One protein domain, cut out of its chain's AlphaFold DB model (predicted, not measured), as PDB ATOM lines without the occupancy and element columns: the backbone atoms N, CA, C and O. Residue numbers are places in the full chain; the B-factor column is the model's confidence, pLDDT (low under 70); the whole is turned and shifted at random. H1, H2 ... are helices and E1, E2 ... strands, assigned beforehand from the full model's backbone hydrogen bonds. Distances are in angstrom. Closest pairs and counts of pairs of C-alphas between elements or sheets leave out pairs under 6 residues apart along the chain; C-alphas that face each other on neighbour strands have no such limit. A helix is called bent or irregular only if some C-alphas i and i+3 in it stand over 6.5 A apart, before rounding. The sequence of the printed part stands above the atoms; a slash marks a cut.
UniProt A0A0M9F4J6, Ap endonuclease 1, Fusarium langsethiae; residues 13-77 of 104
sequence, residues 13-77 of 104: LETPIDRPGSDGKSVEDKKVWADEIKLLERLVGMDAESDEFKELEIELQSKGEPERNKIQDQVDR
ATOM      1  N   LEU A  13     346.026 237.496 322.767       65.38
ATOM      2  CA  LEU A  13     345.476 238.844 322.506       65.38
ATOM      3  C   LEU A  13     345.254 239.746 323.737       65.38
ATOM      4  O   LEU A  13     344.538 240.743 323.657       65.38
ATOM      5  N   GLU A  14     345.869 239.442 324.880       73.44
ATOM      6  CA  GLU A  14     345.861 240.348 326.042       73.44
ATOM      7  C   GLU A  14     346.890 241.490 325.937       73.44
ATOM      8  O   GLU A  14     346.962 242.350 326.818       73.44
ATOM      9  N   THR A  15     347.681 241.525 324.859       78.00
ATOM     10  CA  THR A  15     348.654 242.586 324.601       78.00
ATOM     11  C   THR A  15     347.933 243.890 324.237       78.00
ATOM     12  O   THR A  15     347.147 243.904 323.287       78.00
ATOM     13  N   PRO A  16     348.203 245.018 324.920       81.44
ATOM     14  CA  PRO A  16     347.599 246.294 324.553       81.44
ATOM     15  C   PRO A  16     347.971 246.703 323.121       81.44
ATOM     16  O   PRO A  16     349.144 246.927 322.815       81.44
ATOM     17  N   ILE A  17     346.963 246.829 322.255       85.19
ATOM     18  CA  ILE A  17     347.128 247.332 320.881       85.19
ATOM     19  C   ILE A  17     347.356 248.847 320.847       85.19
ATOM     20  O   ILE A  17     347.990 249.393 319.951       85.19
ATOM     21  N   ASP A  18     346.834 249.529 321.853       87.19
ATOM     22  CA  ASP A  18     346.873 250.967 322.006       87.19
ATOM     23  C   ASP A  18     348.145 251.405 322.735       87.19
ATOM     24  O   ASP A  18     348.450 250.926 323.832       87.19
ATOM     25  N   ARG A  19     348.874 252.368 322.161       84.50
ATOM     26  CA  ARG A  19     350.015 253.020 322.811       84.50
ATOM     27  C   ARG A  19     349.804 254.527 322.938       84.50
ATOM     28  O   ARG A  19     349.167 255.135 322.077       84.50
ATOM     29  N   PRO A  20     350.366 255.164 323.980       85.06
ATOM     30  CA  PRO A  20     350.365 256.616 324.077       85.06
ATOM     31  C   PRO A  20     351.203 257.217 322.940       85.06
ATOM     32  O   PRO A  20     352.407 256.975 322.837       85.06
ATOM     33  N   GLY A  21     350.555 257.998 322.081       84.44
ATOM     34  CA  GLY A  21     351.191 258.795 321.043       84.44
ATOM     35  C   GLY A  21     351.919 260.011 321.617       84.44
ATOM     36  O   GLY A  21     351.787 260.361 322.790       84.44
ATOM     37  N   SER A  22     352.674 260.705 320.765       86.19
ATOM     38  CA  SER A  22     353.437 261.903 321.147       86.19
ATOM     39  C   SER A  22     352.567 263.056 321.662       86.19
ATOM     40  O   SER A  22     353.060 263.938 322.357       86.19
ATOM     41  N   ASP A  23     351.282 263.065 321.312       87.69
ATOM     42  CA  ASP A  23     350.285 264.042 321.755       87.69
ATOM     43  C   ASP A  23     349.478 263.567 322.982       87.69
ATOM     44  O   ASP A  23     348.514 264.222 323.379       87.69
ATOM     45  N   GLY A  24     349.851 262.426 323.572       85.94
ATOM     46  CA  GLY A  24     349.159 261.808 324.702       85.94
ATOM     47  C   GLY A  24     347.846 261.111 324.336       85.94
ATOM     48  O   GLY A  24     347.185 260.577 325.229       85.94
ATOM     49  N   LYS A  25     347.446 261.092 323.056       89.75
ATOM     50  CA  LYS A  25     346.290 260.308 322.606       89.75
ATOM     51  C   LYS A  25     346.680 258.855 322.382       89.75
ATOM     52  O   LYS A  25     347.829 258.548 322.086       89.75
ATOM     53  N   SER A  26     345.700 257.968 322.502       88.31
ATOM     54  CA  SER A  26     345.882 256.567 322.141       88.31
ATOM     55  C   SER A  26     346.043 256.434 320.632       88.31
ATOM     56  O   SER A  26     345.225 256.968 319.877       88.31
ATOM     57  N   VAL A  27     347.091 255.741 320.201       91.00
ATOM     58  CA  VAL A  27     347.328 255.377 318.808       91.00
ATOM     59  C   VAL A  27     347.475 253.866 318.733       91.00
ATOM     60  O   VAL A  27     348.221 253.265 319.504       91.00
ATOM     61  N   GLU A  28     346.777 253.270 317.775       89.81
ATOM     62  CA  GLU A  28     346.839 251.843 317.498       89.81
ATOM     63  C   GLU A  28     348.212 251.465 316.920       89.81
ATOM     64  O   GLU A  28     348.615 251.934 315.849       89.81
ATOM     65  N   ASP A  29     348.930 250.588 317.615       90.00
ATOM     66  CA  ASP A  29     350.172 249.997 317.142       90.00
ATOM     67  C   ASP A  29     349.884 248.715 316.356       90.00
ATOM     68  O   ASP A  29     349.880 247.601 316.881       90.00
ATOM     69  N   LYS A  30     349.704 248.869 315.043       89.50
ATOM     70  CA  LYS A  30     349.471 247.747 314.117       89.50
ATOM     71  C   LYS A  30     350.618 246.737 314.072       89.50
ATOM     72  O   LYS A  30     350.429 245.636 313.554       89.50
ATOM     73  N   LYS A  31     351.803 247.076 314.596       90.12
ATOM     74  CA  LYS A  31     352.897 246.111 314.741       90.12
ATOM     75  C   LYS A  31     352.519 244.995 315.716       90.12
ATOM     76  O   LYS A  31     352.943 243.866 315.498       90.12
ATOM     77  N   VAL A  32     351.682 245.281 316.717       88.69
ATOM     78  CA  VAL A  32     351.189 244.279 317.674       88.69
ATOM     79  C   VAL A  32     350.510 243.121 316.943       88.69
ATOM     80  O   VAL A  32     350.838 241.972 317.213       88.69
ATOM     81  N   TRP A  33     349.684 243.394 315.928       88.38
ATOM     82  CA  TRP A  33     349.076 242.335 315.110       88.38
ATOM     83  C   TRP A  33     350.096 241.499 314.351       88.38
ATOM     84  O   TRP A  33     349.973 240.280 314.290       88.38
ATOM     85  N   ALA A  34     351.097 242.142 313.750       91.19
ATOM     86  CA  ALA A  34     352.135 241.420 313.026       91.19
ATOM     87  C   ALA A  34     352.938 240.511 313.972       91.19
ATOM     88  O   ALA A  34     353.214 239.361 313.630       91.19
ATOM     89  N   ASP A  35     353.265 241.013 315.164       89.69
ATOM     90  CA  ASP A  35     353.979 240.263 316.196       89.69
ATOM     91  C   ASP A  35     353.128 239.097 316.733       89.69
ATOM     92  O   ASP A  35     353.636 237.988 316.871       89.69
ATOM     93  N   GLU A  36     351.828 239.306 316.968       89.25
ATOM     94  CA  GLU A  36     350.901 238.265 317.437       89.25
ATOM     95  C   GLU A  36     350.636 237.188 316.384       89.25
ATOM     96  O   GLU A  36     350.607 236.007 316.721       89.25
ATOM     97  N   ILE A  37     350.515 237.552 315.103       91.75
ATOM     98  CA  ILE A  37     350.426 236.567 314.015       91.75
ATOM     99  C   ILE A  37     351.693 235.709 313.992       91.75
ATOM    100  O   ILE A  37     351.601 234.486 313.922       91.75
ATOM    101  N   LYS A  38     352.877 236.325 314.106       92.75
ATOM    102  CA  LYS A  38     354.151 235.591 314.127       92.75
ATOM    103  C   LYS A  38     354.303 234.709 315.363       92.75
ATOM    104  O   LYS A  38     354.820 233.600 315.251       92.75
ATOM    105  N   LEU A  39     353.838 235.176 316.518       91.25
ATOM    106  CA  LEU A  39     353.757 234.378 317.736       91.25
ATOM    107  C   LEU A  39     352.862 233.153 317.518       91.25
ATOM    108  O   LEU A  39     353.298 232.034 317.761       91.25
ATOM    109  N   LEU A  40     351.641 233.353 317.022       91.44
ATOM    110  CA  LEU A  40     350.688 232.273 316.775       91.44
ATOM    111  C   LEU A  40     351.228 231.248 315.778       91.44
ATOM    112  O   LEU A  40     351.133 230.053 316.033       91.44
ATOM    113  N   GLU A  41     351.839 231.702 314.683       93.00
ATOM    114  CA  GLU A  41     352.517 230.833 313.716       93.00
ATOM    115  C   GLU A  41     353.634 230.009 314.376       93.00
ATOM    116  O   GLU A  41     353.759 228.821 314.083       93.00
ATOM    117  N   ARG A  42     354.420 230.608 315.284       92.00
ATOM    118  CA  ARG A  42     355.500 229.924 316.020       92.00
ATOM    119  C   ARG A  42     354.976 228.879 317.004       92.00
ATOM    120  O   ARG A  42     355.628 227.857 317.186       92.00
ATOM    121  N   LEU A  43     353.824 229.114 317.633       91.44
ATOM    122  CA  LEU A  43     353.228 228.170 318.585       91.44
ATOM    123  C   LEU A  43     352.692 226.898 317.901       91.44
ATOM    124  O   LEU A  43     352.513 225.874 318.562       91.44
ATOM    125  N   VAL A  44     352.452 226.920 316.585       93.94
ATOM    126  CA  VAL A  44     351.992 225.736 315.845       93.94
ATOM    127  C   VAL A  44     353.081 224.662 315.826       93.94
ATOM    128  O   VAL A  44     354.117 224.812 315.185       93.94
ATOM    129  N   GLY A  45     352.815 223.538 316.492       92.94
ATOM    130  CA  GLY A  45     353.742 222.405 316.554       92.94
ATOM    131  C   GLY A  45     354.891 222.584 317.550       92.94
ATOM    132  O   GLY A  45     355.770 221.724 317.599       92.94
ATOM    133  N   MET A  46     354.880 223.659 318.345       93.81
ATOM    134  CA  MET A  46     355.792 223.827 319.474       93.81
ATOM    135  C   MET A  46     355.422 222.862 320.606       93.81
ATOM    136  O   MET A  46     354.245 222.616 320.870       93.81
ATOM    137  N   ASP A  47     356.434 222.320 321.280       95.81
ATOM    138  CA  ASP A  47     356.245 221.499 322.474       95.81
ATOM    139  C   ASP A  47     355.941 222.389 323.688       95.81
ATOM    140  O   ASP A  47     356.762 223.226 324.068       95.81
ATOM    141  N   ALA A  48     354.775 222.189 324.304       92.44
ATOM    142  CA  ALA A  48     354.331 222.941 325.477       92.44
ATOM    143  C   ALA A  48     355.213 222.700 326.713       92.44
ATOM    144  O   ALA A  48     355.250 223.527 327.623       92.44
ATOM    145  N   GLU A  49     355.948 221.588 326.747       94.06
ATOM    146  CA  GLU A  49     356.847 221.280 327.856       94.06
ATOM    147  C   GLU A  49     358.267 221.813 327.659       94.06
ATOM    148  O   GLU A  49     359.066 221.753 328.600       94.06
ATOM    149  N   SER A  50     358.568 222.368 326.481       96.19
ATOM    150  CA  SER A  50     359.874 222.951 326.179       96.19
ATOM    151  C   SER A  50     360.158 224.205 327.009       96.19
ATOM    152  O   SER A  50     359.254 224.969 327.355       96.19
ATOM    153  N   ASP A  51     361.439 224.443 327.294       96.88
ATOM    154  CA  ASP A  51     361.879 225.636 328.026       96.88
ATOM    155  C   ASP A  51     361.512 226.924 327.270       96.88
ATOM    156  O   ASP A  51     361.042 227.885 327.871       96.88
ATOM    157  N   GLU A  52     361.625 226.908 325.936       92.94
ATOM    158  CA  GLU A  52     361.246 228.026 325.066       92.94
ATOM    159  C   GLU A  52     359.766 228.400 325.224       92.94
ATOM    160  O   GLU A  52     359.437 229.580 325.352       92.94
ATOM    161  N   PHE A  53     358.869 227.409 325.253       92.88
ATOM    162  CA  PHE A  53     357.441 227.655 325.451       92.88
ATOM    163  C   PHE A  53     357.165 228.266 326.828       92.88
ATOM    164  O   PHE A  53     356.434 229.250 326.929       92.88
ATOM    165  N   LYS A  54     357.787 227.722 327.881       92.75
ATOM    166  CA  LYS A  54     357.621 228.191 329.268       92.75
ATOM    167  C   LYS A  54     358.137 229.617 329.459       92.75
ATOM    168  O   LYS A  54     357.502 230.417 330.142       92.75
ATOM    169  N   GLU A  55     359.256 229.966 328.831       93.44
ATOM    170  CA  GLU A  55     359.771 231.339 328.830       93.44
ATOM    171  C   GLU A  55     358.802 232.308 328.140       93.44
ATOM    172  O   GLU A  55     358.477 233.359 328.700       93.44
ATOM    173  N   LEU A  56     358.291 231.935 326.962       90.69
ATOM    174  CA  LEU A  56     357.289 232.719 326.235       90.69
ATOM    175  C   LEU A  56     355.995 232.891 327.033       90.69
ATOM    176  O   LEU A  56     355.438 233.989 327.060       90.69
ATOM    177  N   GLU A  57     355.524 231.831 327.685       89.62
ATOM    178  CA  GLU A  57     354.340 231.862 328.541       89.62
ATOM    179  C   GLU A  57     354.505 232.890 329.662       89.62
ATOM    180  O   GLU A  57     353.643 233.755 329.832       89.62
ATOM    181  N   ILE A  58     355.625 232.848 330.387       90.06
ATOM    182  CA  ILE A  58     355.912 233.786 331.479       90.06
ATOM    183  C   ILE A  58     355.966 235.225 330.953       90.06
ATOM    184  O   ILE A  58     355.333 236.119 331.524       90.06
ATOM    185  N   GLU A  59     356.685 235.460 329.854       89.25
ATOM    186  CA  GLU A  59     356.835 236.794 329.270       89.25
ATOM    187  C   GLU A  59     355.482 237.386 328.845       89.25
ATOM    188  O   GLU A  59     355.158 238.531 329.182       89.25
ATOM    189  N   LEU A  60     354.678 236.612 328.113       87.62
ATOM    190  CA  LEU A  60     353.368 237.046 327.627       87.62
ATOM    191  C   LEU A  60     352.374 237.225 328.777       87.62
ATOM    192  O   LEU A  60     351.624 238.205 328.786       87.62
ATOM    193  N   GLN A  61     352.420 236.350 329.784       86.62
ATOM    194  CA  GLN A  61     351.565 236.441 330.963       86.62
ATOM    195  C   GLN A  61     351.800 237.736 331.744       86.62
ATOM    196  O   GLN A  61     350.833 238.376 332.176       86.62
ATOM    197  N   SER A  62     353.063 238.147 331.903       87.69
ATOM    198  CA  SER A  62     353.417 239.425 332.527       87.69
ATOM    199  C   SER A  62     353.029 240.624 331.660       87.69
ATOM    200  O   SER A  62     352.544 241.627 332.181       87.69
ATOM    201  N   LYS A  63     353.193 240.538 330.333       85.81
ATOM    202  CA  LYS A  63     352.803 241.620 329.410       85.81
ATOM    203  C   LYS A  63     351.292 241.882 329.394       85.81
ATOM    204  O   LYS A  63     350.899 243.042 329.279       85.81
ATOM    205  N   GLY A  64     350.466 240.841 329.516       85.19
ATOM    206  CA  GLY A  64     348.999 240.945 329.529       85.19
ATOM    207  C   GLY A  64     348.387 241.345 330.880       85.19
ATOM    208  O   GLY A  64     347.249 241.813 330.934       85.19
ATOM    209  N   GLU A  65     349.133 241.217 331.984       86.62
ATOM    210  CA  GLU A  65     348.634 241.475 333.344       86.62
ATOM    211  C   GLU A  65     347.977 242.858 333.534       86.62
ATOM    212  O   GLU A  65     346.884 242.913 334.110       86.62
ATOM    213  N   PRO A  66     348.545 243.977 333.040       86.62
ATOM    214  CA  PRO A  66     347.936 245.292 333.224       86.62
ATOM    215  C   PRO A  66     346.553 245.410 332.575       86.62
ATOM    216  O   PRO A  66     345.646 246.006 333.163       86.62
ATOM    217  N   GLU A  67     346.371 244.833 331.383       86.25
ATOM    218  CA  GLU A  67     345.088 244.886 330.680       86.25
ATOM    219  C   GLU A  67     344.063 243.964 331.347       86.25
ATOM    220  O   GLU A  67     342.927 244.391 331.572       86.25
ATOM    221  N   ARG A  68     344.468 242.761 331.787       86.44
ATOM    222  CA  ARG A  68     343.601 241.882 332.594       86.44
ATOM    223  C   ARG A  68     343.115 242.579 333.859       86.44
ATOM    224  O   ARG A  68     341.914 242.580 334.127       86.44
ATOM    225  N   ASN A  69     344.017 243.227 334.594       88.19
ATOM    226  CA  ASN A  69     343.669 243.969 335.805       88.19
ATOM    227  C   ASN A  69     342.693 245.109 335.492       88.19
ATOM    228  O   ASN A  69     341.680 245.259 336.169       88.19
ATOM    229  N   LYS A  70     342.935 245.869 334.419       88.06
ATOM    230  CA  LYS A  70     342.045 246.952 333.971       88.06
ATOM    231  C   LYS A  70     340.651 246.458 333.579       88.06
ATOM    232  O   LYS A  70     339.667 247.147 333.864       88.06
ATOM    233  N   ILE A  71     340.537 245.310 332.916       86.56
ATOM    234  CA  ILE A  71     339.246 244.716 332.545       86.56
ATOM    235  C   ILE A  71     338.535 244.171 333.789       86.56
ATOM    236  O   ILE A  71     337.346 244.446 333.977       86.56
ATOM    237  N   GLN A  72     339.256 243.466 334.665       87.69
ATOM    238  CA  GLN A  72     338.713 242.933 335.916       87.69
ATOM    239  C   GLN A  72     338.160 244.057 336.802       87.69
ATOM    240  O   GLN A  72     337.013 243.986 337.240       87.69
ATOM    241  N   ASP A  73     338.894 245.161 336.931       91.50
ATOM    242  CA  ASP A  73     338.458 246.376 337.624       91.50
ATOM    243  C   ASP A  73     337.112 246.908 337.106       91.50
ATOM    244  O   ASP A  73     336.254 247.355 337.873       91.50
ATOM    245  N   GLN A  74     336.906 246.901 335.786       91.50
ATOM    246  CA  GLN A  74     335.658 247.368 335.178       91.50
ATOM    247  C   GLN A  74     334.494 246.429 335.492       91.50
ATOM    248  O   GLN A  74     333.388 246.899 335.789       91.50
ATOM    249  N   VAL A  75     334.744 245.120 335.447       89.44
ATOM    250  CA  VAL A  75     333.767 244.090 335.810       89.44
ATOM    251  C   VAL A  75     333.380 244.233 337.280       89.44
ATOM    252  O   VAL A  75     332.190 244.351 337.582       89.44
ATOM    253  N   ASP A  76     334.354 244.345 338.178       90.81
ATOM    254  CA  ASP A  76     334.130 244.480 339.620       90.81
ATOM    255  C   ASP A  76     333.348 245.755 339.948       90.81
ATOM    256  O   ASP A  76     332.356 245.724 340.686       90.81
ATOM    257  N   ARG A  77     333.700 246.885 339.319       93.50
ATOM    258  CA  ARG A  77     332.943 248.144 339.450       93.50
ATOM    259  C   ARG A  77     331.505 248.007 338.961       93.50
ATOM    260  O   ARG A  77     330.610 248.632 339.538       93.50
TER     261      ARG A  77
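AT A GLANCE: This is residues 13 to 77 of the 104 residues of the protein "Ap endonuclease 1" of Fusarium langsethiae (UniProt A0A0M9F4J6). Two helical stretches, H1 and H2a, run side by side in opposite directions with a gap between them, like an open U closed at one end by the link of residues 44 to 50. A small hairpin of two short strands, E1 and E2, lies beyond the other end of H1, and the last helix bends away from the U, so that residues 69 to 77 of its arm H2b stick out. The 65 printed residues hold two named strands and then two named helices, in the order E1, E2, H1, H2; the two-stranded sheet is antiparallel and the class is mostly helix. The whole is loose, with a radius of gyration of the C-alphas of 14.5 A, and flat, spanning 41 by 29 by 15 A.

HOW THE PARTS SIT: After residues 13 to 17 come E1, residues 18 to 20, and E2, residues 26 to 28, a hairpin of antiparallel neighbours whose directions stand at 135 degrees. The C-alphas of Asp 18 and Glu 28 face each other at 4.6 A. N 19 and O 27 are within hydrogen-bond range at 2.9 A, and so are N 27 and O 19 at 2.9 A. A tight link of 2 residues joins E2 to H1, residues 31 to 43. E1 and H1 are apart. H2, residues 51 to 77, was assigned as one helix by its hydrogen bonds but is bent: C-alphas 63 and 66 are 7.2 A apart. Its arms, H2a of residues 51 to 63 and H2b of residues 66 to 77, stand at a steep tilt of 49 degrees. H1 and H2a are only just apart, their closest C-alphas 8.1 A from each other. H1 and H2b are apart, and both arms are apart from E1 and E2. In H1, H2a and H2b every O i to N i+4 pair is within hydrogen-bond range.

IN THESE COORDINATES: E1 begins at C-alpha 18 (346.873, 250.967, 322.006) and is 7.0 A long from first to last C-alpha; E2 is 6.7 A long. H1 runs 18.4 A, from C-alpha 31 (352.897, 246.111, 314.741) to C-alpha 43. H2a also measures 18.4 A, and H2b measures 16.5 A, ending at C-alpha 77 (332.943, 248.144, 339.450).

THE WHOLE: The C-alphas farthest apart are those of Asp 23 and Glu 49, at 43.7 A. Residues 69 to 77 stand free; without them the body spans 43 by 20 by 15 A. The printed part has no cut. The links E1 to E2 and E2 to H1 are tight, the link H1 to H2 is short, and no link is long. The mean pLDDT of the printed part is 88.9, and residue 13 is the one printed residue under 70 in this model.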